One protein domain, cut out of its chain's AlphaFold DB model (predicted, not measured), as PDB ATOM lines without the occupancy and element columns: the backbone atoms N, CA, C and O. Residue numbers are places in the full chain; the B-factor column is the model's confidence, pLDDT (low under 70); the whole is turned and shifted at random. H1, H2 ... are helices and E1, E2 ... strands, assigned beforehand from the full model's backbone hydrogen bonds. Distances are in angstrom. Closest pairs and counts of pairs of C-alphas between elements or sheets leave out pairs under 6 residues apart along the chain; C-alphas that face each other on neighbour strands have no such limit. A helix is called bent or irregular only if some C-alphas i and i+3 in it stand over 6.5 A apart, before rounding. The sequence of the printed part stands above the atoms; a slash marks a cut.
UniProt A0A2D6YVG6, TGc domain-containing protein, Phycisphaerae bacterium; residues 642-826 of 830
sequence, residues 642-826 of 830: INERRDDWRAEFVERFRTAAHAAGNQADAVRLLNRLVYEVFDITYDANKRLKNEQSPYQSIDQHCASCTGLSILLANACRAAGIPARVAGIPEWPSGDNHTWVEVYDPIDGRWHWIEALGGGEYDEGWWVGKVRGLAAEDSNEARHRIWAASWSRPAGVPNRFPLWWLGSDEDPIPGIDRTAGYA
ATOM      1  N   ILE A 642      27.187  42.600   3.925       92.38
ATOM      2  CA  ILE A 642      27.100  41.337   4.662       92.38
ATOM      3  C   ILE A 642      28.357  40.476   4.397       92.38
ATOM      4  O   ILE A 642      29.487  40.975   4.448       92.38
ATOM      5  N   ASN A 643      28.201  39.163   4.193       88.81
ATOM      6  CA  ASN A 643      29.280  38.228   3.872       88.81
ATOM      7  C   ASN A 643      29.495  38.049   2.356       88.81
ATOM      8  O   ASN A 643      30.060  37.038   1.947       88.81
ATOM      9  N   GLU A 644      29.043  38.984   1.512       91.19
ATOM     10  CA  GLU A 644      29.318  38.905   0.077       91.19
ATOM     11  C   GLU A 644      30.823  38.991  -0.206       91.19
ATOM     12  O   GLU A 644      31.577  39.626   0.535       91.19
ATOM     13  N   ARG A 645      31.269  38.373  -1.304       88.06
ATOM     14  CA  ARG A 645      32.652  38.501  -1.783       88.06
ATOM     15  C   ARG A 645      33.004  39.990  -1.943       88.06
ATOM     16  O   ARG A 645      32.146  40.786  -2.328       88.06
ATOM     17  N   ARG A 646      34.232  40.396  -1.609       90.69
ATOM     18  CA  ARG A 646      34.625  41.811  -1.708       90.69
ATOM     19  C   ARG A 646      34.989  42.126  -3.155       90.69
ATOM     20  O   ARG A 646      35.965  41.598  -3.657       90.69
ATOM     21  N   ASP A 647      34.231  43.001  -3.803       90.94
ATOM     22  CA  ASP A 647      34.531  43.494  -5.154       90.94
ATOM     23  C   ASP A 647      34.973  44.965  -5.093       90.94
ATOM     24  O   ASP A 647      34.526  45.711  -4.218       90.94
ATOM     25  N   ASP A 648      35.782  45.416  -6.051       89.88
ATOM     26  CA  ASP A 648      36.155  46.828  -6.255       89.88
ATOM     27  C   ASP A 648      35.089  47.611  -7.064       89.88
ATOM     28  O   ASP A 648      35.370  48.516  -7.844       89.88
ATOM     29  N   TRP A 649      33.812  47.301  -6.823       94.31
ATOM     30  CA  TRP A 649      32.647  47.766  -7.594       94.31
ATOM     31  C   TRP A 649      32.458  49.291  -7.653       94.31
ATOM     32  O   TRP A 649      31.720  49.805  -8.498       94.31
ATOM     33  N   ARG A 650      33.042  50.042  -6.710       95.94
ATOM     34  CA  ARG A 650      32.671  51.444  -6.468       95.94
ATOM     35  C   ARG A 650      32.996  52.345  -7.651       95.94
ATOM     36  O   ARG A 650      32.159  53.179  -7.988       95.94
ATOM     37  N   ALA A 651      34.163  52.189  -8.272       95.56
ATOM     38  CA  ALA A 651      34.581  53.033  -9.390       95.56
ATOM     39  C   ALA A 651      33.616  52.916 -10.579       95.56
ATOM     40  O   ALA A 651      33.066  53.923 -11.032       95.56
ATOM     41  N   GLU A 652      33.323  51.685 -11.005       95.19
ATOM     42  CA  GLU A 652      32.405  51.416 -12.113       95.19
ATOM     43  C   GLU A 652      30.983  51.918 -11.810       95.19
ATOM     44  O   GLU A 652      30.334  52.551 -12.649       95.19
ATOM     45  N   PHE A 653      30.487  51.695 -10.590       97.88
ATOM     46  CA  PHE A 653      29.147  52.140 -10.211       97.88
ATOM     47  C   PHE A 653      29.056  53.674 -10.145       97.88
ATOM     48  O   PHE A 653      28.035  54.249 -10.530       97.88
ATOM     49  N   VAL A 654      30.114  54.360  -9.695       98.19
ATOM     50  CA  VAL A 654      30.184  55.830  -9.709       98.19
ATOM     51  C   VAL A 654      30.116  56.354 -11.142       98.19
ATOM     52  O   VAL A 654      29.331  57.268 -11.409       98.19
ATOM     53  N   GLU A 655      30.897  55.774 -12.054       97.50
ATOM     54  CA  GLU A 655      30.923  56.158 -13.469       97.50
ATOM     55  C   GLU A 655      29.544  56.006 -14.125       97.50
ATOM     56  O   GLU A 655      29.067  56.924 -14.799       97.50
ATOM     57  N   ARG A 656      28.873  54.875 -13.884       97.06
ATOM     58  CA  ARG A 656      27.603  54.535 -14.540       97.06
ATOM     59  C   ARG A 656      26.393  55.263 -13.959       97.06
ATOM     60  O   ARG A 656      25.498  55.647 -14.711       97.06
ATOM     61  N   PHE A 657      26.329  55.437 -12.637       98.06
ATOM     62  CA  PHE A 657      25.061  55.752 -11.966       98.06
ATOM     63  C   PHE A 657      24.992  57.138 -11.319       98.06
ATOM     64  O   PHE A 657      23.899  57.705 -11.216       98.06
ATOM     65  N   ARG A 658      26.126  57.724 -10.912       97.44
ATOM     66  CA  ARG A 658      26.137  58.968 -10.118       97.44
ATOM     67  C   ARG A 658      25.451  60.128 -10.837       97.44
ATOM     68  O   ARG A 658      24.552  60.753 -10.284       97.44
ATOM     69  N   THR A 659      25.850  60.392 -12.079       97.38
ATOM     70  CA  THR A 659      25.332  61.525 -12.865       97.38
ATOM     71  C   THR A 659      23.824  61.415 -13.092       97.38
ATOM     72  O   THR A 659      23.110  62.406 -12.958       97.38
ATOM     73  N   ALA A 660      23.325  60.210 -13.390       97.00
ATOM     74  CA  ALA A 660      21.900  59.975 -13.596       97.00
ATOM     75  C   ALA A 660      21.094  60.202 -12.306       97.00
ATOM     76  O   ALA A 660      20.067  60.878 -12.337       97.00
ATOM     77  N   ALA A 661      21.582  59.705 -11.165       97.50
ATOM     78  CA  ALA A 661      20.939  59.916  -9.869       97.50
ATOM     79  C   ALA A 661      20.920  61.395  -9.450       97.50
ATOM     80  O   ALA A 661      19.926  61.875  -8.910       97.50
ATOM     81  N   HIS A 662      22.001  62.137  -9.710       97.75
ATOM     82  CA  HIS A 662      22.108  63.561  -9.361       97.75
ATOM     83  C   HIS A 662      21.208  64.463 -10.215       97.75
ATOM     84  O   HIS A 662      20.896  65.573  -9.795       97.75
ATOM     85  N   ALA A 663      20.777  63.996 -11.389       97.06
ATOM     86  CA  ALA A 663      19.852  64.716 -12.262       97.06
ATOM     87  C   ALA A 663      18.366  64.534 -11.882       97.06
ATOM     88  O   ALA A 663      17.506  65.202 -12.460       97.06
ATOM     89  N   ALA A 664      18.046  63.634 -10.948       96.19
ATOM     90  CA  ALA A 664      16.675  63.405 -10.499       96.19
ATOM     91  C   ALA A 664      16.134  64.584  -9.668       96.19
ATOM     92  O   ALA A 664      16.889  65.319  -9.033       96.19
ATOM     93  N   GLY A 665      14.808  64.758  -9.656       92.00
ATOM     94  CA  GLY A 665      14.162  65.887  -8.973       92.00
ATOM     95  C   GLY A 665      14.241  65.833  -7.443       92.00
ATOM     96  O   GLY A 665      14.297  66.879  -6.799       92.00
ATOM     97  N   ASN A 666      14.253  64.632  -6.858       94.00
ATOM     98  CA  ASN A 666      14.416  64.383  -5.421       94.00
ATOM     99  C   ASN A 666      15.125  63.030  -5.175       94.00
ATOM    100  O   ASN A 666      15.302  62.241  -6.107       94.00
ATOM    101  N   GLN A 667      15.521  62.755  -3.923       96.19
ATOM    102  CA  GLN A 667      16.236  61.523  -3.563       96.19
ATOM    103  C   GLN A 667      15.410  60.253  -3.838       96.19
ATOM    104  O   GLN A 667      15.965  59.276  -4.333       96.19
ATOM    105  N   ALA A 668      14.100  60.258  -3.566       95.38
ATOM    106  CA  ALA A 668      13.235  59.099  -3.815       95.38
ATOM    107  C   ALA A 668      13.145  58.759  -5.313       95.38
ATOM    108  O   ALA A 668      13.304  57.600  -5.701       95.38
ATOM    109  N   ASP A 669      13.002  59.773  -6.174       95.62
ATOM    110  CA  ASP A 669      13.058  59.614  -7.630       95.62
ATOM    111  C   ASP A 669      14.425  59.092  -8.091       95.62
ATOM    112  O   ASP A 669      14.490  58.250  -8.990       95.62
ATOM    113  N   ALA A 670      15.515  59.555  -7.468       97.12
ATOM    114  CA  ALA A 670      16.864  59.072  -7.754       97.12
ATOM    115  C   ALA A 670      16.998  57.577  -7.428       97.12
ATOM    116  O   ALA A 670      17.473  56.809  -8.261       97.12
ATOM    117  N   VAL A 671      16.539  57.143  -6.251       97.69
ATOM    118  CA  VAL A 671      16.589  55.732  -5.841       97.69
ATOM    119  C   VAL A 671      15.719  54.861  -6.744       97.69
ATOM    120  O   VAL A 671      16.186  53.818  -7.200       97.69
ATOM    121  N   ARG A 672      14.499  55.293  -7.087       96.50
ATOM    122  CA  ARG A 672      13.631  54.572  -8.037       96.50
ATOM    123  C   ARG A 672      14.252  54.471  -9.431       96.50
ATOM    124  O   ARG A 672      14.106  53.446 -10.096       96.50
ATOM    125  N   LEU A 673      14.965  55.504  -9.882       96.62
ATOM    126  CA  LEU A 673      15.728  55.449 -11.128       96.62
ATOM    127  C   LEU A 673      16.865  54.421 -11.039       96.62
ATOM    128  O   LEU A 673      16.994  53.591 -11.936       96.62
ATOM    129  N   LEU A 674      17.648  54.436  -9.959       97.69
ATOM    130  CA  LEU A 674      18.734  53.477  -9.732       97.69
ATOM    131  C   LEU A 674      18.233  52.030  -9.649       97.69
ATOM    132  O   LEU A 674      18.840  51.153 -10.256       97.69
ATOM    133  N   ASN A 675      17.091  51.799  -8.992       97.00
ATOM    134  CA  ASN A 675      16.417  50.497  -8.884       97.00
ATOM    135  C   ASN A 675      15.931  49.938 -10.226       97.00
ATOM    136  O   ASN A 675      15.575  48.773 -10.320       97.00
ATOM    137  N   ARG A 676      15.929  50.751 -11.281       95.38
ATOM    138  CA  ARG A 676      15.696  50.284 -12.648       95.38
ATOM    139  C   ARG A 676      17.013  50.121 -13.399       95.38
ATOM    140  O   ARG A 676      17.304  49.054 -13.931       95.38
ATOM    141  N   LEU A 677      17.832  51.176 -13.387       95.81
ATOM    142  CA  LEU A 677      19.051  51.259 -14.188       95.81
ATOM    143  C   LEU A 677      20.077  50.190 -13.825       95.81
ATOM    144  O   LEU A 677      20.717  49.661 -14.726       95.81
ATOM    145  N   VAL A 678      20.256  49.870 -12.540       96.50
ATOM    146  CA  VAL A 678      21.302  48.919 -12.132       96.50
ATOM    147  C   VAL A 678      21.079  47.535 -12.746       96.50
ATOM    148  O   VAL A 678      22.036  46.892 -13.162       96.50
ATOM    149  N   TYR A 679      19.829  47.097 -12.894       95.81
ATOM    150  CA  TYR A 679      19.516  45.791 -13.476       95.81
ATOM    151  C   TYR A 679      19.438  45.833 -15.003       95.81
ATOM    152  O   TYR A 679      19.866  44.880 -15.647       95.81
ATOM    153  N   GLU A 680      18.959  46.937 -15.588       94.62
ATOM    154  CA  GLU A 680      18.936  47.135 -17.046       94.62
ATOM    155  C   GLU A 680      20.351  47.216 -17.638       94.62
ATOM    156  O   GLU A 680      20.633  46.595 -18.660       94.62
ATOM    157  N   VAL A 681      21.255  47.963 -16.997       94.69
ATOM    158  CA  VAL A 681      22.629  48.181 -17.488       94.69
ATOM    159  C   VAL A 681      23.452  46.895 -17.465       94.69
ATOM    160  O   VAL A 681      24.280  46.689 -18.352       94.69
ATOM    161  N   PHE A 682      23.226  46.043 -16.468       92.88
ATOM    162  CA  PHE A 682      23.978  44.805 -16.280       92.88
ATOM    163  C   PHE A 682      23.235  43.543 -16.757       92.88
ATOM    164  O   PHE A 682      23.771  42.448 -16.615       92.88
ATOM    165  N   ASP A 683      22.035  43.673 -17.341       92.81
ATOM    166  CA  ASP A 683      21.183  42.546 -17.766       92.81
ATOM    167  C   ASP A 683      20.974  41.515 -16.637       92.81
ATOM    168  O   ASP A 683      21.297  40.335 -16.776       92.81
ATOM    169  N   ILE A 684      20.496  41.978 -15.474       92.88
ATOM    170  CA  ILE A 684      20.289  41.138 -14.284       92.88
ATOM    171  C   ILE A 684      18.831  40.712 -14.166       92.88
ATOM    172  O   ILE A 684      17.921  41.540 -14.162       92.88
ATOM    173  N   THR A 685      18.618  39.414 -13.953       90.94
ATOM    174  CA  THR A 685      17.299  38.839 -13.659       90.94
ATOM    175  C   THR A 685      17.245  38.204 -12.268       90.94
ATOM    176  O   THR A 685      18.256  37.750 -11.729       90.94
ATOM    177  N   TYR A 686      16.061  38.174 -11.655       89.75
ATOM    178  CA  TYR A 686      15.846  37.390 -10.439       89.75
ATOM    179  C   TYR A 686      15.676  35.913 -10.798       89.75
ATOM    180  O   TYR A 686      14.777  35.574 -11.566       89.75
ATOM    181  N   ASP A 687      16.482  35.035 -10.200       85.94
ATOM    182  CA  ASP A 687      16.262  33.589 -10.281       85.94
ATOM    183  C   ASP A 687      16.815  32.880  -9.036       85.94
ATOM    184  O   ASP A 687      18.013  32.918  -8.740       85.94
ATOM    185  N   ALA A 688      15.930  32.217  -8.288       78.81
ATOM    186  CA  ALA A 688      16.295  31.522  -7.059       78.81
ATOM    187  C   ALA A 688      17.032  30.191  -7.298       78.81
ATOM    188  O   ALA A 688      17.742  29.738  -6.400       78.81
ATOM    189  N   ASN A 689      16.891  29.595  -8.486       78.06
ATOM    190  CA  ASN A 689      17.368  28.255  -8.829       78.06
ATOM    191  C   ASN A 689      18.620  28.260  -9.710       78.06
ATOM    192  O   ASN A 689      19.322  27.253  -9.743       78.06
ATOM    193  N   LYS A 690      18.918  29.350 -10.425       83.00
ATOM    194  CA  LYS A 690      20.075  29.439 -11.342       83.00
ATOM    195  C   LYS A 690      21.330  30.060 -10.738       83.00
ATOM    196  O   LYS A 690      22.439  29.788 -11.184       83.00
ATOM    197  N   ARG A 691      21.161  30.894  -9.720       82.19
ATOM    198  CA  ARG A 691      22.255  31.582  -9.023       82.19
ATOM    199  C   ARG A 691      23.265  30.623  -8.382       82.19
ATOM    200  O   ARG A 691      22.913  29.519  -7.959       82.19
ATOM    201  N   LEU A 692      24.513  31.081  -8.245       81.56
ATOM    202  CA  LEU A 692      25.583  30.340  -7.567       81.56
ATOM    203  C   LEU A 692      25.320  30.219  -6.060       81.56
ATOM    204  O   LEU A 692      25.444  29.137  -5.494       81.56
ATOM    205  N   LYS A 693      24.954  31.333  -5.414       84.62
ATOM    206  CA  LYS A 693      24.708  31.441  -3.965       84.62
ATOM    207  C   LYS A 693      23.709  32.558  -3.653       84.62
ATOM    208  O   LYS A 693      23.219  33.199  -4.577       84.62
ATOM    209  N   ASN A 694      23.298  32.732  -2.393       84.69
ATOM    210  CA  ASN A 694      22.287  33.743  -2.037       84.69
ATOM    211  C   ASN A 694      22.901  35.146  -2.115       84.69
ATOM    212  O   ASN A 694      22.386  36.047  -2.765       84.69
ATOM    213  N   GLU A 695      24.030  35.301  -1.451       88.38
ATOM    214  CA  GLU A 695      24.782  36.519  -1.191       88.38
ATOM    215  C   GLU A 695      25.892  36.738  -2.226       88.38
ATOM    216  O   GLU A 695      27.060  36.953  -1.896       88.38
ATOM    217  N   GLN A 696      25.529  36.627  -3.507       91.19
ATOM    218  CA  GLN A 696      26.416  37.020  -4.602       91.19
ATOM    219  C   GLN A 696      26.828  38.485  -4.429       91.19
ATOM    220  O   GLN A 696      25.993  39.350  -4.157       91.19
ATOM    221  N   SER A 697      28.117  38.755  -4.608       93.00
ATOM    222  CA  SER A 697      28.628  40.119  -4.704       93.00
ATOM    223  C   SER A 697      28.166  40.797  -6.007       93.00
ATOM    224  O   SER A 697      27.552  40.139  -6.864       93.00
ATOM    225  N   PRO A 698      28.428  42.106  -6.189       94.12
ATOM    226  CA  PRO A 698      28.065  42.813  -7.414       94.12
ATOM    227  C   PRO A 698      28.553  42.117  -8.682       94.12
ATOM    228  O   PRO A 698      27.737  41.791  -9.541       94.12
ATOM    229  N   TYR A 699      29.845  41.815  -8.782       92.31
ATOM    230  CA  TYR A 699      30.405  41.202  -9.981       92.31
ATOM    231  C   TYR A 699      29.965  39.749 -10.138       92.31
ATOM    232  O   TYR A 699      29.657  39.349 -11.250       92.31
ATOM    233  N   GLN A 700      29.782  38.983  -9.053       91.69
ATOM    234  CA  GLN A 700      29.185  37.641  -9.167       91.69
ATOM    235  C   GLN A 700      27.767  37.679  -9.744       91.69
ATOM    236  O   GLN A 700      27.360  36.751 -10.437       91.69
ATOM    237  N   SER A 701      26.994  38.722  -9.443       93.69
ATOM    238  CA  SER A 701      25.659  38.896 -10.022       93.69
ATOM    239  C   SER A 701      25.744  39.281 -11.501       93.69
ATOM    240  O   SER A 701      25.001  38.732 -12.313       93.69
ATOM    241  N   ILE A 702      26.679  40.173 -11.849       92.06
ATOM    242  CA  ILE A 702      26.934  40.635 -13.224       92.06
ATOM    243  C   ILE A 702      27.426  39.491 -14.112       92.06
ATOM    244  O   ILE A 702      26.835  39.248 -15.161       92.06
ATOM    245  N   ASP A 703      28.423  38.728 -13.666       87.94
ATOM    246  CA  ASP A 703      28.979  37.592 -14.407       87.94
ATOM    247  C   ASP A 703      27.913  36.523 -14.692       87.94
ATOM    248  O   ASP A 703      27.866  35.942 -15.780       87.94
ATOM    249  N   GLN A 704      27.018  36.275 -13.728       88.62
ATOM    250  CA  GLN A 704      25.948  35.286 -13.866       88.62
ATOM    251  C   GLN A 704      24.706  35.788 -14.611       88.62
ATOM    252  O   GLN A 704      23.898  34.960 -15.035       88.62
ATOM    253  N   HIS A 705      24.520  37.104 -14.761       90.56
ATOM    254  CA  HIS A 705      23.267  37.717 -15.233       90.56
ATOM    255  C   HIS A 705      22.023  37.331 -14.406       90.56
ATOM    256  O   HIS A 705      20.878  37.429 -14.863       90.56
ATOM    257  N   CYS A 706      22.229  36.870 -13.170       91.69
ATOM    258  CA  CYS A 706      21.156  36.494 -12.261       91.69
ATOM    259  C   CYS A 706      21.543  36.694 -10.795       91.69
ATOM    260  O   CYS A 706      22.706  36.515 -10.425       91.69
ATOM    261  N   ALA A 707      20.554  37.008  -9.956       92.81
ATOM    262  CA  ALA A 707      20.737  37.201  -8.521       92.81
ATOM    263  C   ALA A 707      19.517  36.747  -7.696       92.81
ATOM    264  O   ALA A 707      18.392  36.670  -8.192       92.81
ATOM    265  N   SER A 708      19.743  36.480  -6.403       92.38
ATOM    266  CA  SER A 708      18.672  36.354  -5.398       92.38
ATOM    267  C   SER A 708      18.152  37.731  -4.952       92.38
ATOM    268  O   SER A 708      18.734  38.757  -5.301       92.38
ATOM    269  N   CYS A 709      17.129  37.774  -4.087       92.62
ATOM    270  CA  CYS A 709      16.697  39.022  -3.440       92.62
ATOM    271  C   CYS A 709      17.855  39.719  -2.697       92.62
ATOM    272  O   CYS A 709      17.963  40.945  -2.737       92.62
ATOM    273  N   THR A 710      18.775  38.942  -2.112       94.06
ATOM    274  CA  THR A 710      19.978  39.448  -1.434       94.06
ATOM    275  C   THR A 710      20.955  40.078  -2.418       94.06
ATOM    276  O   THR A 710      21.377  41.212  -2.198       94.06
ATOM    277  N   GLY A 711      21.274  39.399  -3.523       94.88
ATOM    278  CA  GLY A 711      22.165  39.947  -4.554       94.88
ATOM    279  C   GLY A 711      21.587  41.205  -5.214       94.88
ATOM    280  O   GLY A 711      22.286  42.204  -5.375       94.88
ATOM    281  N   LEU A 712      20.277  41.215  -5.497       96.25
ATOM    282  CA  LEU A 712      19.586  42.394  -6.030       96.25
ATOM    283  C   LEU A 712      19.625  43.574  -5.051       96.25
ATOM    284  O   LEU A 712      19.866  44.707  -5.475       96.25
ATOM    285  N   SER A 713      19.423  43.318  -3.755       97.38
ATOM    286  CA  SER A 713      19.494  44.344  -2.709       97.38
ATOM    287  C   SER A 713      20.907  44.912  -2.555       97.38
ATOM    288  O   SER A 713      21.057  46.122  -2.388       97.38
ATOM    289  N   ILE A 714      21.944  44.073  -2.665       97.94
ATOM    290  CA  ILE A 714      23.349  44.512  -2.672       97.94
ATOM    291  C   ILE A 714      23.615  45.429  -3.874       97.94
ATOM    292  O   ILE A 714      24.156  46.518  -3.693       97.94
ATOM    293  N   LEU A 715      23.192  45.041  -5.084       98.00
ATOM    294  CA  LEU A 715      23.361  45.855  -6.296       98.00
ATOM    295  C   LEU A 715      22.703  47.237  -6.165       98.00
ATOM    296  O   LEU A 715      23.354  48.255  -6.416       98.00
ATOM    297  N   LEU A 716      21.439  47.294  -5.729       98.38
ATOM    298  CA  LEU A 716      20.727  48.561  -5.532       98.38
ATOM    299  C   LEU A 716      21.393  49.426  -4.458       98.38
ATOM    300  O   LEU A 716      21.616  50.621  -4.670       98.38
ATOM    301  N   ALA A 717      21.715  48.842  -3.303       98.50
ATOM    302  CA  ALA A 717      22.322  49.593  -2.217       98.50
ATOM    303  C   ALA A 717      23.705  50.135  -2.619       98.50
ATOM    304  O   ALA A 717      24.007  51.294  -2.333       98.50
ATOM    305  N   ASN A 718      24.497  49.369  -3.373       98.50
ATOM    306  CA  ASN A 718      25.768  49.827  -3.930       98.50
ATOM    307  C   ASN A 718      25.592  50.949  -4.961       98.50
ATOM    308  O   ASN A 718      26.329  51.934  -4.909       98.50
ATOM    309  N   ALA A 719      24.585  50.878  -5.838       98.44
ATOM    310  CA  ALA A 719      24.266  51.968  -6.766       98.44
ATOM    311  C   ALA A 719      23.893  53.264  -6.019       98.44
ATOM    312  O   ALA A 719      24.373  54.345  -6.368       98.44
ATOM    313  N   CYS A 720      23.116  53.158  -4.936       98.56
ATOM    314  CA  CYS A 720      22.805  54.293  -4.062       98.56
ATOM    315  C   CYS A 720      24.075  54.858  -3.404       98.56
ATOM    316  O   CYS A 720      24.334  56.062  -3.479       98.56
ATOM    317  N   ARG A 721      24.923  53.992  -2.830       98.56
ATOM    318  CA  ARG A 721      26.199  54.377  -2.202       98.56
ATOM    319  C   ARG A 721      27.149  55.063  -3.184       98.56
ATOM    320  O   ARG A 721      27.782  56.052  -2.818       98.56
ATOM    321  N   ALA A 722      27.220  54.585  -4.425       98.25
ATOM    322  CA  ALA A 722      28.007  55.192  -5.497       98.25
ATOM    323  C   ALA A 722      27.511  56.597  -5.877       98.25
ATOM    324  O   ALA A 722      28.313  57.460  -6.233       98.25
ATOM    325  N   ALA A 723      26.209  56.864  -5.742       98.31
ATOM    326  CA  ALA A 723      25.625  58.191  -5.927       98.31
ATOM    327  C   ALA A 723      25.727  59.099  -4.681       98.31
ATOM    328  O   ALA A 723      25.287  60.247  -4.728       98.31
ATOM    329  N   GLY A 724      26.302  58.615  -3.573       98.06
ATOM    330  CA  GLY A 724      26.362  59.350  -2.306       98.06
ATOM    331  C   GLY A 724      25.032  59.371  -1.540       98.06
ATOM    332  O   GLY A 724      24.814  60.273  -0.734       98.06
ATOM    333  N   ILE A 725      24.136  58.414  -1.799       98.44
ATOM    334  CA  ILE A 725      22.863  58.231  -1.086       98.44
ATOM    335  C   ILE A 725      23.067  57.164   0.006       98.44
ATOM    336  O   ILE A 725      23.527  56.063  -0.317       98.44
ATOM    337  N   PRO A 726      22.757  57.435   1.291       98.38
ATOM    338  CA  PRO A 726      22.967  56.453   2.351       98.38
ATOM    339  C   PRO A 726      21.979  55.287   2.254       98.38
ATOM    340  O   PRO A 726      20.780  55.465   2.463       98.38
ATOM    341  N   ALA A 727      22.497  54.087   1.986       98.38
ATOM    342  CA  ALA A 727      21.709  52.872   1.808       98.38
ATOM    343  C   ALA A 727      22.343  51.646   2.488       98.38
ATOM    344  O   ALA A 727      23.572  51.521   2.612       98.38
ATOM    345  N   ARG A 728      21.500  50.707   2.929       97.56
ATOM    346  CA  ARG A 728      21.925  49.432   3.522       97.56
ATOM    347  C   ARG A 728      20.945  48.301   3.226       97.56
ATOM    348  O   ARG A 728      19.748  48.532   3.111       97.56
ATOM    349  N   VAL A 729      21.459  47.075   3.172       97.44
ATOM    350  CA  VAL A 729      20.639  45.862   3.098       97.44
ATOM    351  C   VAL A 729      19.922  45.647   4.430       97.44
ATOM    352  O   VAL A 729      20.542  45.718   5.496       97.44
ATOM    353  N   ALA A 730      18.631  45.356   4.360       96.19
ATOM    354  CA  ALA A 730      17.811  44.896   5.469       96.19
ATOM    355  C   ALA A 730      17.045  43.639   5.063       96.19
ATOM    356  O   ALA A 730      16.953  43.305   3.883       96.19
ATOM    357  N   GLY A 731      16.539  42.892   6.035       95.19
ATOM    358  CA  GLY A 731      15.834  41.663   5.729       95.19
ATOM    359  C   GLY A 731      15.309  40.918   6.936       95.19
ATOM    360  O   GLY A 731      15.674  41.187   8.086       95.19
ATOM    361  N   ILE A 732      14.484  39.922   6.630       93.06
ATOM    362  CA  ILE A 732      14.181  38.829   7.542       93.06
ATOM    363  C   ILE A 732      15.088  37.640   7.186       93.06
ATOM    364  O   ILE A 732      15.071  37.177   6.040       93.06
ATOM    365  N   PRO A 733      15.905  37.150   8.133       90.06
ATOM    366  CA  PRO A 733      16.802  36.038   7.875       90.06
ATOM    367  C   PRO A 733      16.065  34.742   7.560       90.06
ATOM    368  O   PRO A 733      16.527  33.998   6.713       90.06
ATOM    369  N   GLU A 734      14.937  34.474   8.212       90.62
ATOM    370  CA  GLU A 734      14.122  33.293   7.941       90.62
ATOM    371  C   GLU A 734      12.644  33.598   8.217       90.62
ATOM    372  O   GLU A 734      12.274  34.055   9.302       90.62
ATOM    373  N   TRP A 735      11.766  33.345   7.248       89.19
ATOM    374  CA  TRP A 735      10.329  33.339   7.490       89.19
ATOM    375  C   TRP A 735       9.948  32.140   8.370       89.19
ATOM    376  O   TRP A 735      10.525  31.069   8.210       89.19
ATOM    377  N   PRO A 736       8.873  32.211   9.178       85.06
ATOM    378  CA  PRO A 736       8.371  31.028   9.890       85.06
ATOM    379  C   PRO A 736       7.954  29.861   8.975       85.06
ATOM    380  O   PRO A 736       7.872  28.716   9.413       85.06
ATOM    381  N   SER A 737       7.663  30.152   7.703       79.31
ATOM    382  CA  SER A 737       7.370  29.170   6.654       79.31
ATOM    383  C   SER A 737       8.620  28.539   6.020       79.31
ATOM    384  O   SER A 737       8.469  27.632   5.206       79.31
ATOM    385  N   GLY A 738       9.819  29.020   6.359       78.31
ATOM    386  CA  GLY A 738      11.074  28.763   5.649       78.31
ATOM    387  C   GLY A 738      11.393  29.824   4.585       78.31
ATOM    388  O   GLY A 738      10.497  30.556   4.153       78.31
ATOM    389  N   ASP A 739      12.668  29.860   4.167       81.06
ATOM    390  CA  ASP A 739      13.301  30.826   3.239       81.06
ATOM    391  C   ASP A 739      13.526  32.237   3.825       81.06
ATOM    392  O   ASP A 739      13.050  32.535   4.918       81.06
ATOM    393  N   ASN A 740      14.256  33.115   3.131       90.00
ATOM    394  CA  ASN A 740      14.560  34.484   3.567       90.00
ATOM    395  C   ASN A 740      13.965  35.555   2.638       90.00
ATOM    396  O   ASN A 740      13.468  35.267   1.553       90.00
ATOM    397  N   HIS A 741      14.013  36.822   3.056       93.25
ATOM    398  CA  HIS A 741      13.784  37.949   2.143       93.25
ATOM    399  C   HIS A 741      14.613  39.156   2.556       93.25
ATOM    400  O   HIS A 741      14.784  39.416   3.749       93.25
ATOM    401  N   THR A 742      15.120  39.893   1.575       94.81
ATOM    402  CA  THR A 742      15.923  41.099   1.793       94.81
ATOM    403  C   THR A 742      15.465  42.225   0.877       94.81
ATOM    404  O   THR A 742      14.902  41.984  -0.189       94.81
ATOM    405  N   TRP A 743      15.691  43.446   1.339       96.38
ATOM    406  CA  TRP A 743      15.345  44.699   0.682       96.38
ATOM    407  C   TRP A 743      16.379  45.773   1.053       96.38
ATOM    408  O   TRP A 743      17.356  45.504   1.767       96.38
ATOM    409  N   VAL A 744      16.178  47.009   0.591       97.94
ATOM    410  CA  VAL A 744      17.089  48.127   0.875       97.94
ATOM    411  C   VAL A 744      16.415  49.148   1.786       97.94
ATOM    412  O   VAL A 744      15.296  49.574   1.523       97.94
ATOM    413  N   GLU A 745      17.107  49.552   2.854       97.88
ATOM    414  CA  GLU A 745      16.769  50.742   3.638       97.88
ATOM    415  C   GLU A 745      17.598  51.942   3.152       97.88
ATOM    416  O   GLU A 745      18.825  51.844   3.043       97.88
ATOM    417  N   VAL A 746      16.947  53.083   2.917       98.12
ATOM    418  CA  VAL A 746      17.554  54.353   2.490       98.12
ATOM    419  C   VAL A 746      17.262  55.440   3.520       98.12
ATOM    420  O   VAL A 746      16.124  55.597   3.953       98.12
ATOM    421  N   TYR A 747      18.283  56.194   3.924       97.75
ATOM    422  CA  TYR A 747      18.101  57.320   4.840       97.75
ATOM    423  C   TYR A 747      17.715  58.585   4.076       97.75
ATOM    424  O   TYR A 747      18.466  59.024   3.203       97.75
ATOM    425  N   ASP A 748      16.594  59.205   4.438       95.06
ATOM    426  CA  ASP A 748      16.176  60.491   3.886       95.06
ATOM    427  C   ASP A 748      16.414  61.618   4.906       95.06
ATOM    428  O   ASP A 748      15.851  61.607   6.004       95.06
ATOM    429  N   PRO A 749      17.280  62.601   4.602       92.81
ATOM    430  CA  PRO A 749      17.537  63.703   5.521       92.81
ATOM    431  C   PRO A 749      16.389  64.720   5.600       92.81
ATOM    432  O   PRO A 749      16.425  65.571   6.490       92.81
ATOM    433  N   ILE A 750      15.396  64.669   4.702       91.00
ATOM    434  CA  ILE A 750      14.247  65.586   4.719       91.00
ATOM    435  C   ILE A 750      13.406  65.364   5.978       91.00
ATOM    436  O   ILE A 750      13.023  66.333   6.638       91.00
ATOM    437  N   ASP A 751      13.142  64.107   6.332       91.94
ATOM    438  CA  ASP A 751      12.393  63.736   7.536       91.94
ATOM    439  C   ASP A 751      13.265  63.074   8.622       91.94
ATOM    440  O   ASP A 751      12.830  62.901   9.767       91.94
ATOM    441  N   GLY A 752      14.516  62.754   8.284       92.75
ATOM    442  CA  GLY A 752      15.505  62.160   9.170       92.75
ATOM    443  C   GLY A 752      15.269  60.677   9.460       92.75
ATOM    444  O   GLY A 752      15.734  60.200  10.506       92.75
ATOM    445  N   ARG A 753      14.543  59.951   8.598       93.19
ATOM    446  CA  ARG A 753      14.141  58.549   8.801       93.19
ATOM    447  C   ARG A 753      14.770  57.602   7.775       93.19
ATOM    448  O   ARG A 753      15.391  58.005   6.800       93.19
ATOM    449  N   TRP A 754      14.656  56.306   8.063       95.25
ATOM    450  CA  TRP A 754      15.007  55.231   7.134       95.25
ATOM    451  C   TRP A 754      13.729  54.738   6.462       95.25
ATOM    452  O   TRP A 754      12.873  54.201   7.165       95.25
ATOM    453  N   HIS A 755      13.638  54.894   5.147       95.25
ATOM    454  CA  HIS A 755      12.596  54.297   4.314       95.25
ATOM    455  C   HIS A 755      13.059  52.950   3.772       95.25
ATOM    456  O   HIS A 755      14.265  52.727   3.652       95.25
ATOM    457  N   TRP A 756      12.137  52.062   3.411       94.06
ATOM    458  CA  TRP A 756      12.467  50.819   2.702       94.06
ATOM    459  C   TRP A 756      11.976  50.826   1.257       94.06
ATOM    460  O   TRP A 756      11.011  51.504   0.913       94.06
ATOM    461  N   ILE A 757      12.643  50.047   0.409       95.69
ATOM    462  CA  ILE A 757      12.246  49.820  -0.979       95.69
ATOM    463  C   ILE A 757      12.618  48.401  -1.417       95.69
ATOM    464  O   ILE A 757      13.679  47.879  -1.061       95.69
ATOM    465  N   GLU A 758      11.737  47.777  -2.198       95.44
ATOM    466  CA  GLU A 758      11.985  46.471  -2.807       95.44
ATOM    467  C   GLU A 758      12.969  46.580  -3.980       95.44
ATOM    468  O   GLU A 758      12.779  47.376  -4.905       95.44
ATOM    469  N   ALA A 759      14.003  45.740  -3.962       93.44
ATOM    470  CA  ALA A 759      14.967  45.609  -5.049       93.44
ATOM    471  C   ALA A 759      14.314  44.979  -6.293       93.44
ATOM    472  O   ALA A 759      13.536  44.036  -6.167       93.44
ATOM    473  N   LEU A 760      14.627  45.491  -7.489       86.44
ATOM    474  CA  LEU A 760      13.996  45.096  -8.765       86.44
ATOM    475  C   LEU A 760      12.465  45.343  -8.789       86.44
ATOM    476  O   LEU A 760      11.733  44.783  -9.604       86.44
ATOM    477  N   GLY A 761      11.971  46.201  -7.892       75.25
ATOM    478  CA  GLY A 761      10.573  46.622  -7.803       75.25
ATOM    479  C   GLY A 761      10.297  47.975  -8.470       75.25
ATOM    480  O   GLY A 761      11.201  48.758  -8.751       75.25
ATOM    481  N   GLY A 762       9.014  48.274  -8.693       75.50
ATOM    482  CA  GLY A 762       8.542  49.576  -9.196       75.50
ATOM    483  C   GLY A 762       7.811  50.435  -8.158       75.50
ATOM    484  O   GLY A 762       7.165  51.404  -8.544       75.50
ATOM    485  N   GLY A 763       7.845  50.039  -6.882       81.81
ATOM    486  CA  GLY A 763       7.101  50.689  -5.799       81.81
ATOM    487  C   GLY A 763       7.747  51.974  -5.286       81.81
ATOM    488  O   GLY A 763       8.919  52.258  -5.553       81.81
ATOM    489  N   GLU A 764       6.962  52.741  -4.535       89.75
ATOM    490  CA  GLU A 764       7.430  53.920  -3.810       89.75
ATOM    491  C   GLU A 764       8.205  53.535  -2.540       89.75
ATOM    492  O   GLU A 764       8.294  52.364  -2.159       89.75
ATOM    493  N   TYR A 765       8.777  54.536  -1.865       92.81
ATOM    494  CA  TYR A 765       9.257  54.335  -0.501       92.81
ATOM    495  C   TYR A 765       8.149  53.779   0.387       92.81
ATOM    496  O   TYR A 765       6.986  54.158   0.293       92.81
ATOM    497  N   ASP A 766       8.561  52.883   1.268       92.12
ATOM    498  CA  ASP A 766       7.741  52.200   2.251       92.12
ATOM    499  C   ASP A 766       6.679  51.237   1.683       92.12
ATOM    500  O   ASP A 766       5.899  50.646   2.441       92.12
ATOM    501  N   GLU A 767       6.706  50.977   0.372       90.50
ATOM    502  CA  GLU A 767       5.844  50.012  -0.309       90.50
ATOM    503  C   GLU A 767       6.561  48.684  -0.606       90.50
ATOM    504  O   GLU A 767       7.762  48.618  -0.865       90.50
ATOM    505  N   GLY A 768       5.799  47.588  -0.596       88.50
ATOM    506  CA  GLY A 768       6.299  46.261  -0.943       88.50
ATOM    507  C   GLY A 768       5.293  45.160  -0.620       88.50
ATOM    508  O   GLY A 768       4.539  45.247   0.351       88.50
ATOM    509  N   TRP A 769       5.294  44.089  -1.413       91.12
ATOM    510  CA  TRP A 769       4.372  42.957  -1.243       91.12
ATOM    511  C   TRP A 769       4.548  42.243   0.113       91.12
ATOM    512  O   TRP A 769       3.598  41.688   0.663       91.12
ATOM    513  N   TRP A 770       5.762  42.283   0.673       91.25
ATOM    514  CA  TRP A 770       6.141  41.637   1.930       91.25
ATOM    515  C   TRP A 770       5.828  42.478   3.175       91.25
ATOM    516  O   TRP A 770       5.832  41.937   4.283       91.25
ATOM    517  N   VAL A 771       5.542  43.778   3.025       91.19
ATOM    518  CA  VAL A 771       5.445  44.733   4.145       91.19
ATOM    519  C   VAL A 771       4.401  44.289   5.166       91.19
ATOM    520  O   VAL A 771       4.691  44.239   6.359       91.19
ATOM    521  N   GLY A 772       3.209  43.883   4.717       91.19
ATOM    522  CA  GLY A 772       2.153  43.399   5.615       91.19
ATOM    523  C   GLY A 772       2.574  42.168   6.428       91.19
ATOM    524  O   GLY A 772       2.304  42.097   7.627       91.19
ATOM    525  N   LYS A 773       3.299  41.231   5.802       92.62
ATOM    526  CA  LYS A 773       3.824  40.026   6.464       92.62
ATOM    527  C   LYS A 773       4.886  40.388   7.503       92.62
ATOM    528  O   LYS A 773       4.812  39.917   8.634       92.62
ATOM    529  N   VAL A 774       5.834  41.255   7.145       93.31
ATOM    530  CA  VAL A 774       6.887  41.728   8.059       93.31
ATOM    531  C   VAL A 774       6.300  42.485   9.246       93.31
ATOM    532  O   VAL A 774       6.732  42.252  10.368       93.31
ATOM    533  N   ARG A 775       5.284  43.330   9.036       92.50
ATOM    534  CA  ARG A 775       4.590  44.040  10.123       92.50
ATOM    535  C   ARG A 775       3.926  43.080  11.108       92.50
ATOM    536  O   ARG A 775       4.074  43.262  12.312       92.50
ATOM    537  N   GLY A 776       3.244  42.047  10.605       90.75
ATOM    538  CA  GLY A 776       2.650  41.004  11.447       90.75
ATOM    539  C   GLY A 776       3.697  40.299  12.311       90.75
ATOM    540  O   GLY A 776       3.558  40.255  13.529       90.75
ATOM    541  N   LEU A 777       4.794  39.847  11.699       91.00
ATOM    542  CA  LEU A 777       5.893  39.185  12.414       91.00
ATOM    543  C   LEU A 777       6.609  40.116  13.397       91.00
ATOM    544  O   LEU A 777       6.993  39.703  14.489       91.00
ATOM    545  N   ALA A 778       6.773  41.385  13.032       91.25
ATOM    546  CA  ALA A 778       7.377  42.380  13.901       91.25
ATOM    547  C   ALA A 778       6.519  42.654  15.144       91.25
ATOM    548  O   ALA A 778       7.065  42.828  16.231       91.25
ATOM    549  N   ALA A 779       5.191  42.659  14.997       90.75
ATOM    550  CA  ALA A 779       4.253  42.834  16.102       90.75
ATOM    551  C   ALA A 779       4.219  41.630  17.062       90.75
ATOM    552  O   ALA A 779       3.932  41.804  18.244       90.75
ATOM    553  N   GLU A 780       4.531  40.425  16.575       90.31
ATOM    554  CA  GLU A 780       4.689  39.233  17.419       90.31
ATOM    555  C   GLU A 780       5.949  39.295  18.303       90.31
ATOM    556  O   GLU A 780       5.997  38.620  19.330       90.31
ATOM    557  N   ASP A 781       6.949  40.101  17.921       86.69
ATOM    558  CA  ASP A 781       8.206  40.331  18.651       86.69
ATOM    559  C   ASP A 781       8.898  39.027  19.100       86.69
ATOM    560  O   ASP A 781       9.290  38.853  20.256       86.69
ATOM    561  N   SER A 782       9.049  38.087  18.159       87.94
ATOM    562  CA  SER A 782       9.652  36.768  18.394       87.94
ATOM    563  C   SER A 782      10.969  36.846  19.178       87.94
ATOM    564  O   SER A 782      11.877  37.610  18.845       87.94
ATOM    565  N   ASN A 783      11.127  35.978  20.175       88.69
ATOM    566  CA  ASN A 783      12.379  35.810  20.919       88.69
ATOM    567  C   ASN A 783      13.487  35.114  20.102       88.69
ATOM    568  O   ASN A 783      14.648  35.105  20.515       88.69
ATOM    569  N   GLU A 784      13.155  34.541  18.944       88.81
ATOM    570  CA  GLU A 784      14.108  33.901  18.040       88.81
ATOM    571  C   GLU A 784      14.656  34.895  17.010       88.81
ATOM    572  O   GLU A 784      13.932  35.361  16.132       88.81
ATOM    573  N   ALA A 785      15.964  35.167  17.067       88.00
ATOM    574  CA  ALA A 785      16.630  36.164  16.223       88.00
ATOM    575  C   ALA A 785      16.446  35.947  14.707       88.00
ATOM    576  O   ALA A 785      16.376  36.921  13.964       88.00
ATOM    577  N   ARG A 786      16.326  34.697  14.243       88.38
ATOM    578  CA  ARG A 786      16.094  34.358  12.825       88.38
ATOM    579  C   ARG A 786      14.756  34.860  12.265       88.38
ATOM    580  O   ARG A 786      14.680  35.139  11.078       88.38
ATOM    581  N   HIS A 787      13.738  35.033  13.116       90.88
ATOM    582  CA  HIS A 787      12.407  35.514  12.722       90.88
ATOM    583  C   HIS A 787      12.228  37.025  12.952       90.88
ATOM    584  O   HIS A 787      11.125  37.549  12.808       90.88
ATOM    585  N   ARG A 788      13.292  37.726  13.366       92.75
ATOM    586  CA  ARG A 788      13.298  39.177  13.610       92.75
ATOM    587  C   ARG A 788      13.796  39.928  12.377       92.75
ATOM    588  O   ARG A 788      14.401  39.336  11.485       92.75
ATOM    589  N   ILE A 789      13.559  41.238  12.339       93.69
ATOM    590  CA  ILE A 789      13.965  42.085  11.216       93.69
ATOM    591  C   ILE A 789      15.307  42.728  11.539       93.69
ATOM    592  O   ILE A 789      15.469  43.337  12.599       93.69
ATOM    593  N   TRP A 790      16.250  42.649  10.604       94.12
ATOM    594  CA  TRP A 790      17.604  43.162  10.778       94.12
ATOM    595  C   TRP A 790      18.006  44.075   9.629       94.12
ATOM    596  O   TRP A 790      17.589  43.880   8.492       94.12
ATOM    597  N   ALA A 791      18.868  45.044   9.924       94.81
ATOM    598  CA  ALA A 791      19.599  45.798   8.917       94.81
ATOM    599  C   ALA A 791      21.104  45.630   9.114       94.81
ATOM    600  O   ALA A 791      21.592  45.665  10.247       94.81
ATOM    601  N   ALA A 792      21.833  45.476   8.011       94.31
ATOM    602  CA  ALA A 792      23.285  45.413   7.997       94.31
ATOM    603  C   ALA A 792      23.910  46.679   8.605       94.31
ATOM    604  O   ALA A 792      23.412  47.794   8.422       94.31
ATOM    605  N   SER A 793      25.017  46.509   9.321       92.81
ATOM    606  CA  SER A 793      25.785  47.599   9.922       92.81
ATOM    607  C   SER A 793      27.276  47.346   9.742       92.81
ATOM    608  O   SER A 793      27.716  46.200   9.666       92.81
ATOM    609  N   TRP A 794      28.061  48.420   9.688       92.69
ATOM    610  CA  TRP A 794      29.516  48.306   9.736       92.69
ATOM    611  C   TRP A 794      30.028  48.413  11.171       92.69
ATOM    612  O   TRP A 794      30.952  47.698  11.554       92.69
ATOM    613  N   SER A 795      29.420  49.265  12.002       90.00
ATOM    614  CA  SER A 795      29.807  49.397  13.408       90.00
ATOM    615  C   SER A 795      29.733  48.076  14.168       90.00
ATOM    616  O   SER A 795      28.738  47.358  14.115       90.00
ATOM    617  N   ARG A 796      30.751  47.811  14.997       85.81
ATOM    618  CA  ARG A 796      30.700  46.713  15.983       85.81
ATOM    619  C   ARG A 796      30.930  47.228  17.407       85.81
ATOM    620  O   ARG A 796      32.071  47.240  17.863       85.81
ATOM    621  N   PRO A 797      29.915  47.749  18.110       78.69
ATOM    622  CA  PRO A 797      30.098  48.275  19.461       78.69
ATOM    623  C   PRO A 797      30.655  47.207  20.415       78.69
ATOM    624  O   PRO A 797      30.293  46.034  20.335       78.69
ATOM    625  N   ALA A 798      31.538  47.603  21.335       73.56
ATOM    626  CA  ALA A 798      32.102  46.671  22.308       73.56
ATOM    627  C   ALA A 798      30.993  46.057  23.182       73.56
ATOM    628  O   ALA A 798      30.132  46.773  23.689       73.56
ATOM    629  N   GLY A 799      31.020  44.735  23.361       69.25
ATOM    630  CA  GLY A 799      30.036  44.013  24.177       69.25
ATOM    631  C   GLY A 799      28.669  43.797  23.517       69.25
ATOM    632  O   GLY A 799      27.821  43.142  24.117       69.25
ATOM    633  N   VAL A 800      28.453  44.287  22.291       67.81
ATOM    634  CA  VAL A 800      27.277  43.949  21.481       67.81
ATOM    635  C   VAL A 800      27.661  42.776  20.582       67.81
ATOM    636  O   VAL A 800      28.588  42.915  19.781       67.81
ATOM    637  N   PRO A 801      27.019  41.604  20.710       61.81
ATOM    638  CA  PRO A 801      27.331  40.487  19.828       61.81
ATOM    639  C   PRO A 801      27.022  40.868  18.372       61.81
ATOM    640  O   PRO A 801      26.150  41.694  18.127       61.81
ATOM    641  N   ASN A 802      27.722  40.283  17.405       66.94
ATOM    642  CA  ASN A 802      27.422  40.479  15.981       66.94
ATOM    643  C   ASN A 802      26.072  39.796  15.651       66.94
ATOM    644  O   ASN A 802      25.773  38.735  16.208       66.94
ATOM    645  N   ARG A 803      25.193  40.452  14.878       73.38
ATOM    646  CA  ARG A 803      23.731  40.322  15.060       73.38
ATOM    647  C   ARG A 803      22.868  40.263  13.793       73.38
ATOM    648  O   ARG A 803      21.668  40.366  13.942       73.38
ATOM    649  N   PHE A 804      23.382  40.010  12.590       86.44
ATOM    650  CA  PHE A 804      22.516  39.649  11.448       86.44
ATOM    651  C   PHE A 804      22.569  38.123  11.195       86.44
ATOM    652  O   PHE A 804      23.534  37.651  10.593       86.44
ATOM    653  N   PRO A 805      21.593  37.322  11.678       84.44
ATOM    654  CA  PRO A 805      21.691  35.860  11.697       84.44
ATOM    655  C   PRO A 805      21.205  35.231  10.385       84.44
ATOM    656  O   PRO A 805      20.154  34.599  10.345       84.44
ATOM    657  N   LEU A 806      21.958  35.431   9.306       83.94
ATOM    658  CA  LEU A 806      21.664  34.847   7.995       83.94
ATOM    659  C   LEU A 806      21.779  33.315   8.059       83.94
ATOM    660  O   LEU A 806      22.777  32.793   8.544       83.94
ATOM    661  N   TRP A 807      20.763  32.596   7.576       82.69
ATOM    662  CA  TRP A 807      20.650  31.140   7.750       82.69
ATOM    663  C   TRP A 807      21.737  30.329   7.030       82.69
ATOM    664  O   TRP A 807      21.974  29.178   7.384       82.69
ATOM    665  N   TRP A 808      22.395  30.925   6.033       82.50
ATOM    666  CA  TRP A 808      23.510  30.310   5.311       82.50
ATOM    667  C   TRP A 808      24.863  30.466   6.012       82.50
ATOM    668  O   TRP A 808      25.828  29.869   5.551       82.50
ATOM    669  N   LEU A 809      24.952  31.249   7.094       79.88
ATOM    670  CA  LEU A 809      26.198  31.431   7.836       79.88
ATOM    671  C   LEU A 809      26.412  30.310   8.859       79.88
ATOM    672  O   LEU A 809      25.585  30.088   9.748       79.88
ATOM    673  N   GLY A 810      27.555  29.636   8.760       71.38
ATOM    674  CA  GLY A 810      28.018  28.652   9.735       71.38
ATOM    675  C   GLY A 810      28.471  29.283  11.058       71.38
ATOM    676  O   GLY A 810      28.754  30.476  11.143       71.38
ATOM    677  N   SER A 811      28.594  28.467  12.112       69.62
ATOM    678  CA  SER A 811      29.050  28.924  13.440       69.62
ATOM    679  C   SER A 811      30.483  29.457  13.463       69.62
ATOM    680  O   SER A 811      30.837  30.208  14.370       69.62
ATOM    681  N   ASP A 812      31.288  29.044  12.485       69.88
ATOM    682  CA  ASP A 812      32.720  29.334  12.404       69.88
ATOM    683  C   ASP A 812      33.020  30.504  11.449       69.88
ATOM    684  O   ASP A 812      34.169  30.934  11.337       69.88
ATOM    685  N   GLU A 813      32.000  31.027  10.761       75.44
ATOM    686  CA  GLU A 813      32.130  32.147   9.828       75.44
ATOM    687  C   GLU A 813      32.056  33.502  10.543       75.44
ATOM    688  O   GLU A 813      31.512  33.635  11.643       75.44
ATOM    689  N   ASP A 814      32.631  34.533   9.917       75.44
ATOM    690  CA  ASP A 814      32.674  35.875  10.490       75.44
ATOM    691  C   ASP A 814      31.257  36.450  10.608       75.44
ATOM    692  O   ASP A 814      30.572  36.654   9.601       75.44
ATOM    693  N   PRO A 815      30.782  36.722  11.827       77.81
ATOM    694  CA  PRO A 815      29.411  37.134  12.010       77.81
ATOM    695  C   PRO A 815      29.197  38.567  11.515       77.81
ATOM    696  O   PRO A 815      29.975  39.490  11.796       77.81
ATOM    697  N   ILE A 816      28.065  38.764  10.847       85.31
ATOM    698  CA  ILE A 816      27.686  40.041  10.252       85.31
ATOM    699  C   ILE A 816      27.162  41.006  11.323       85.31
ATOM    700  O   ILE A 816      26.248  40.656  12.084       85.31
ATOM    701  N   PRO A 817      27.719  42.228  11.431       88.06
ATOM    702  CA  PRO A 817      27.159  43.238  12.314       88.06
ATOM    703  C   PRO A 817      25.787  43.662  11.791       88.06
ATOM    704  O   PRO A 817      25.590  43.912  10.603       88.06
ATOM    705  N   GLY A 818      24.817  43.721  12.696       89.50
ATOM    706  CA  GLY A 818      23.433  43.997  12.349       89.50
ATOM    707  C   GLY A 818      22.726  44.739  13.466       89.50
ATOM    708  O   GLY A 818      23.086  44.619  14.639       89.50
ATOM    709  N   ILE A 819      21.720  45.515  13.087       91.31
ATOM    710  CA  ILE A 819      20.860  46.274  13.991       91.31
ATOM    711  C   ILE A 819      19.467  45.661  13.922       91.31
ATOM    712  O   ILE A 819      18.930  45.493  12.828       91.31
ATOM    713  N   ASP A 820      18.883  45.348  15.078       91.25
ATOM    714  CA  ASP A 820      17.490  44.906  15.161       91.25
ATOM    715  C   ASP A 820      16.572  46.078  14.795       91.25
ATOM    716  O   ASP A 820      16.621  47.151  15.409       91.25
ATOM    717  N   ARG A 821      15.755  45.888  13.762       92.50
ATOM    718  CA  ARG A 821      14.801  46.879  13.257       92.50
ATOM    719  C   ARG A 821      13.355  46.505  13.549       92.50
ATOM    720  O   ARG A 821      12.477  47.289  13.212       92.50
ATOM    721  N   THR A 822      13.097  45.380  14.214       91.75
ATOM    722  CA  THR A 822      11.756  44.817  14.461       91.75
ATOM    723  C   THR A 822      10.770  45.872  14.968       91.75
ATOM    724  O   THR A 822       9.737  46.099  14.345       91.75
ATOM    725  N   ALA A 823      11.132  46.624  16.013       89.75
ATOM    726  CA  ALA A 823      10.272  47.676  16.562       89.75
ATOM    727  C   ALA A 823       9.928  48.788  15.547       89.75
ATOM    728  O   ALA A 823       8.822  49.323  15.567       89.75
ATOM    729  N   GLY A 824      10.855  49.122  14.642       87.12
ATOM    730  CA  GLY A 824      10.633  50.116  13.590       87.12
ATOM    731  C   GLY A 824       9.608  49.663  12.549       87.12
ATOM    732  O   GLY A 824       8.807  50.477  12.099       87.12
ATOM    733  N   TYR A 825       9.579  48.367  12.226       89.25
ATOM    734  CA  TYR A 825       8.590  47.802  11.304       89.25
ATOM    735  C   TYR A 825       7.228  47.586  11.973       89.25
ATOM    736  O   TYR A 825       6.208  47.703  11.302       89.25
ATOM    737  N   ALA A 826       7.177  47.335  13.285       84.62
ATOM    738  CA  ALA A 826       5.916  47.183  14.015       84.62
ATOM    739  C   ALA A 826       5.119  48.501  14.137       84.62
ATOM    740  O   ALA A 826       3.891  48.475  14.147       84.62
TER     741      ALA A 826
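AT A GLANCE: This is residues 642 to 826 of the 830 residues of the protein "TGc domain-containing protein" of Phycisphaerae bacterium (UniProt A0A2D6YVG6). A strongly twisted sheet of five strands, curled like part of a barrel, has the helix H4 packed along its two long strands E1 and E2, and H1, H2 and H3 gather round H4 at crossed angles. H5 and H6 make a small pair that only grazes the sheet, and long loops fill out much of the rest. The printed part has 185 residues, with six named helices and five named strands in the order H1 H2 H3 H4 E1 E2 E3 H5 E4 E5 H6, and the sheet runs E3 E2 E1 E4 E5, all antiparallel. The class is mixed, helices and strands, with 90 of the 185 residues, under half, in named elements. The whole is compact, with a radius of gyration of the C-alphas of 15.8 A, and rounded, spanning 44 by 38 by 34 A.

HOW THE PARTS SIT: H1, residues 650 to 662, touches H2, residues 667 to 682, with its residues 657 to 662 alone; the closest C-alphas, of Ala 661 and Ala 670, are 4.7 A apart, and the two run opposite ways at a steep tilt of 46 degrees. H4, residues 709 to 722, is the hub, touching three helices. It touches H1 about perpendicular, at 73 degrees, the closest C-alphas being those of Val 654 and Ala 722, 4.8 A. It touches H2 at a steep tilt of 63 degrees, with the C-alphas of Asn 675 and Leu 716 closest at 5.8 A. H3, residues 698 to 704, touches H4 at a steep tilt of 49 degrees, with the C-alphas of Pro 698 and Leu 715 closest at 5.7 A. H4 is on the sheet at a height of 8.1 A, over E2, residues 741 to 748, and E1, residues 727 to 732, along the strands at 10 degrees to E2 on the local plane. H2 and H4 on one face of the sheet give two layers, helices on one face of a sheet. E1, E2 and E3, residues 753 to 757, form a meander, each strand the antiparallel neighbour of the one before; N 730 and O 743 are 2.9 A apart, and N 746 and O 755 are 2.8 A apart, both within hydrogen-bond range. H5, residues 771 to 780, touches H6, residues 822 to 826, with the C-alphas of Ala 778 and Ala 826 closest at 5.0 A. E4, residues 790 to 792, is antiparallel to E1, with N 731 and O 790 at 2.8 A, and makes a hairpin with E5, residues 818 to 820, with N 819 and O 791 at 2.8 A. Every O i to N i+4 pair is within hydrogen-bond range in H3, H4, H5 and H6, against 7 of 9 in H1 and 10 of 12 in H2.

IN THESE COORDINATES: H1 begins with C-alpha 650 at (32.671, 51.444, -6.468), is 16.3 A long and is irregular, with C-alphas 656 and 659 7.5 A apart. H2 is 22.4 A long with a kink of 25 degrees near residue 676, H3 is 10.1 A and H4 is 19.8 A. E1 is 16.9 A, E2 22.7 A, E3 13.2 A and H5 14.4 A, while E4, E5 and H6 are short. H6 ends with C-alpha 826 at (5.916, 47.183, 14.015).

THE WHOLE: The C-alphas of Gly 665 and Asp 812, the two farthest apart, are 46.2 A apart. The printed part has no cut. The long links are H2 to H3, E3 to H5 and E4 to E5, the last with 25 residues. Mean pLDDT of the printed part is 90.6, and residues 799 to 802 and 811 to 812 are under 70.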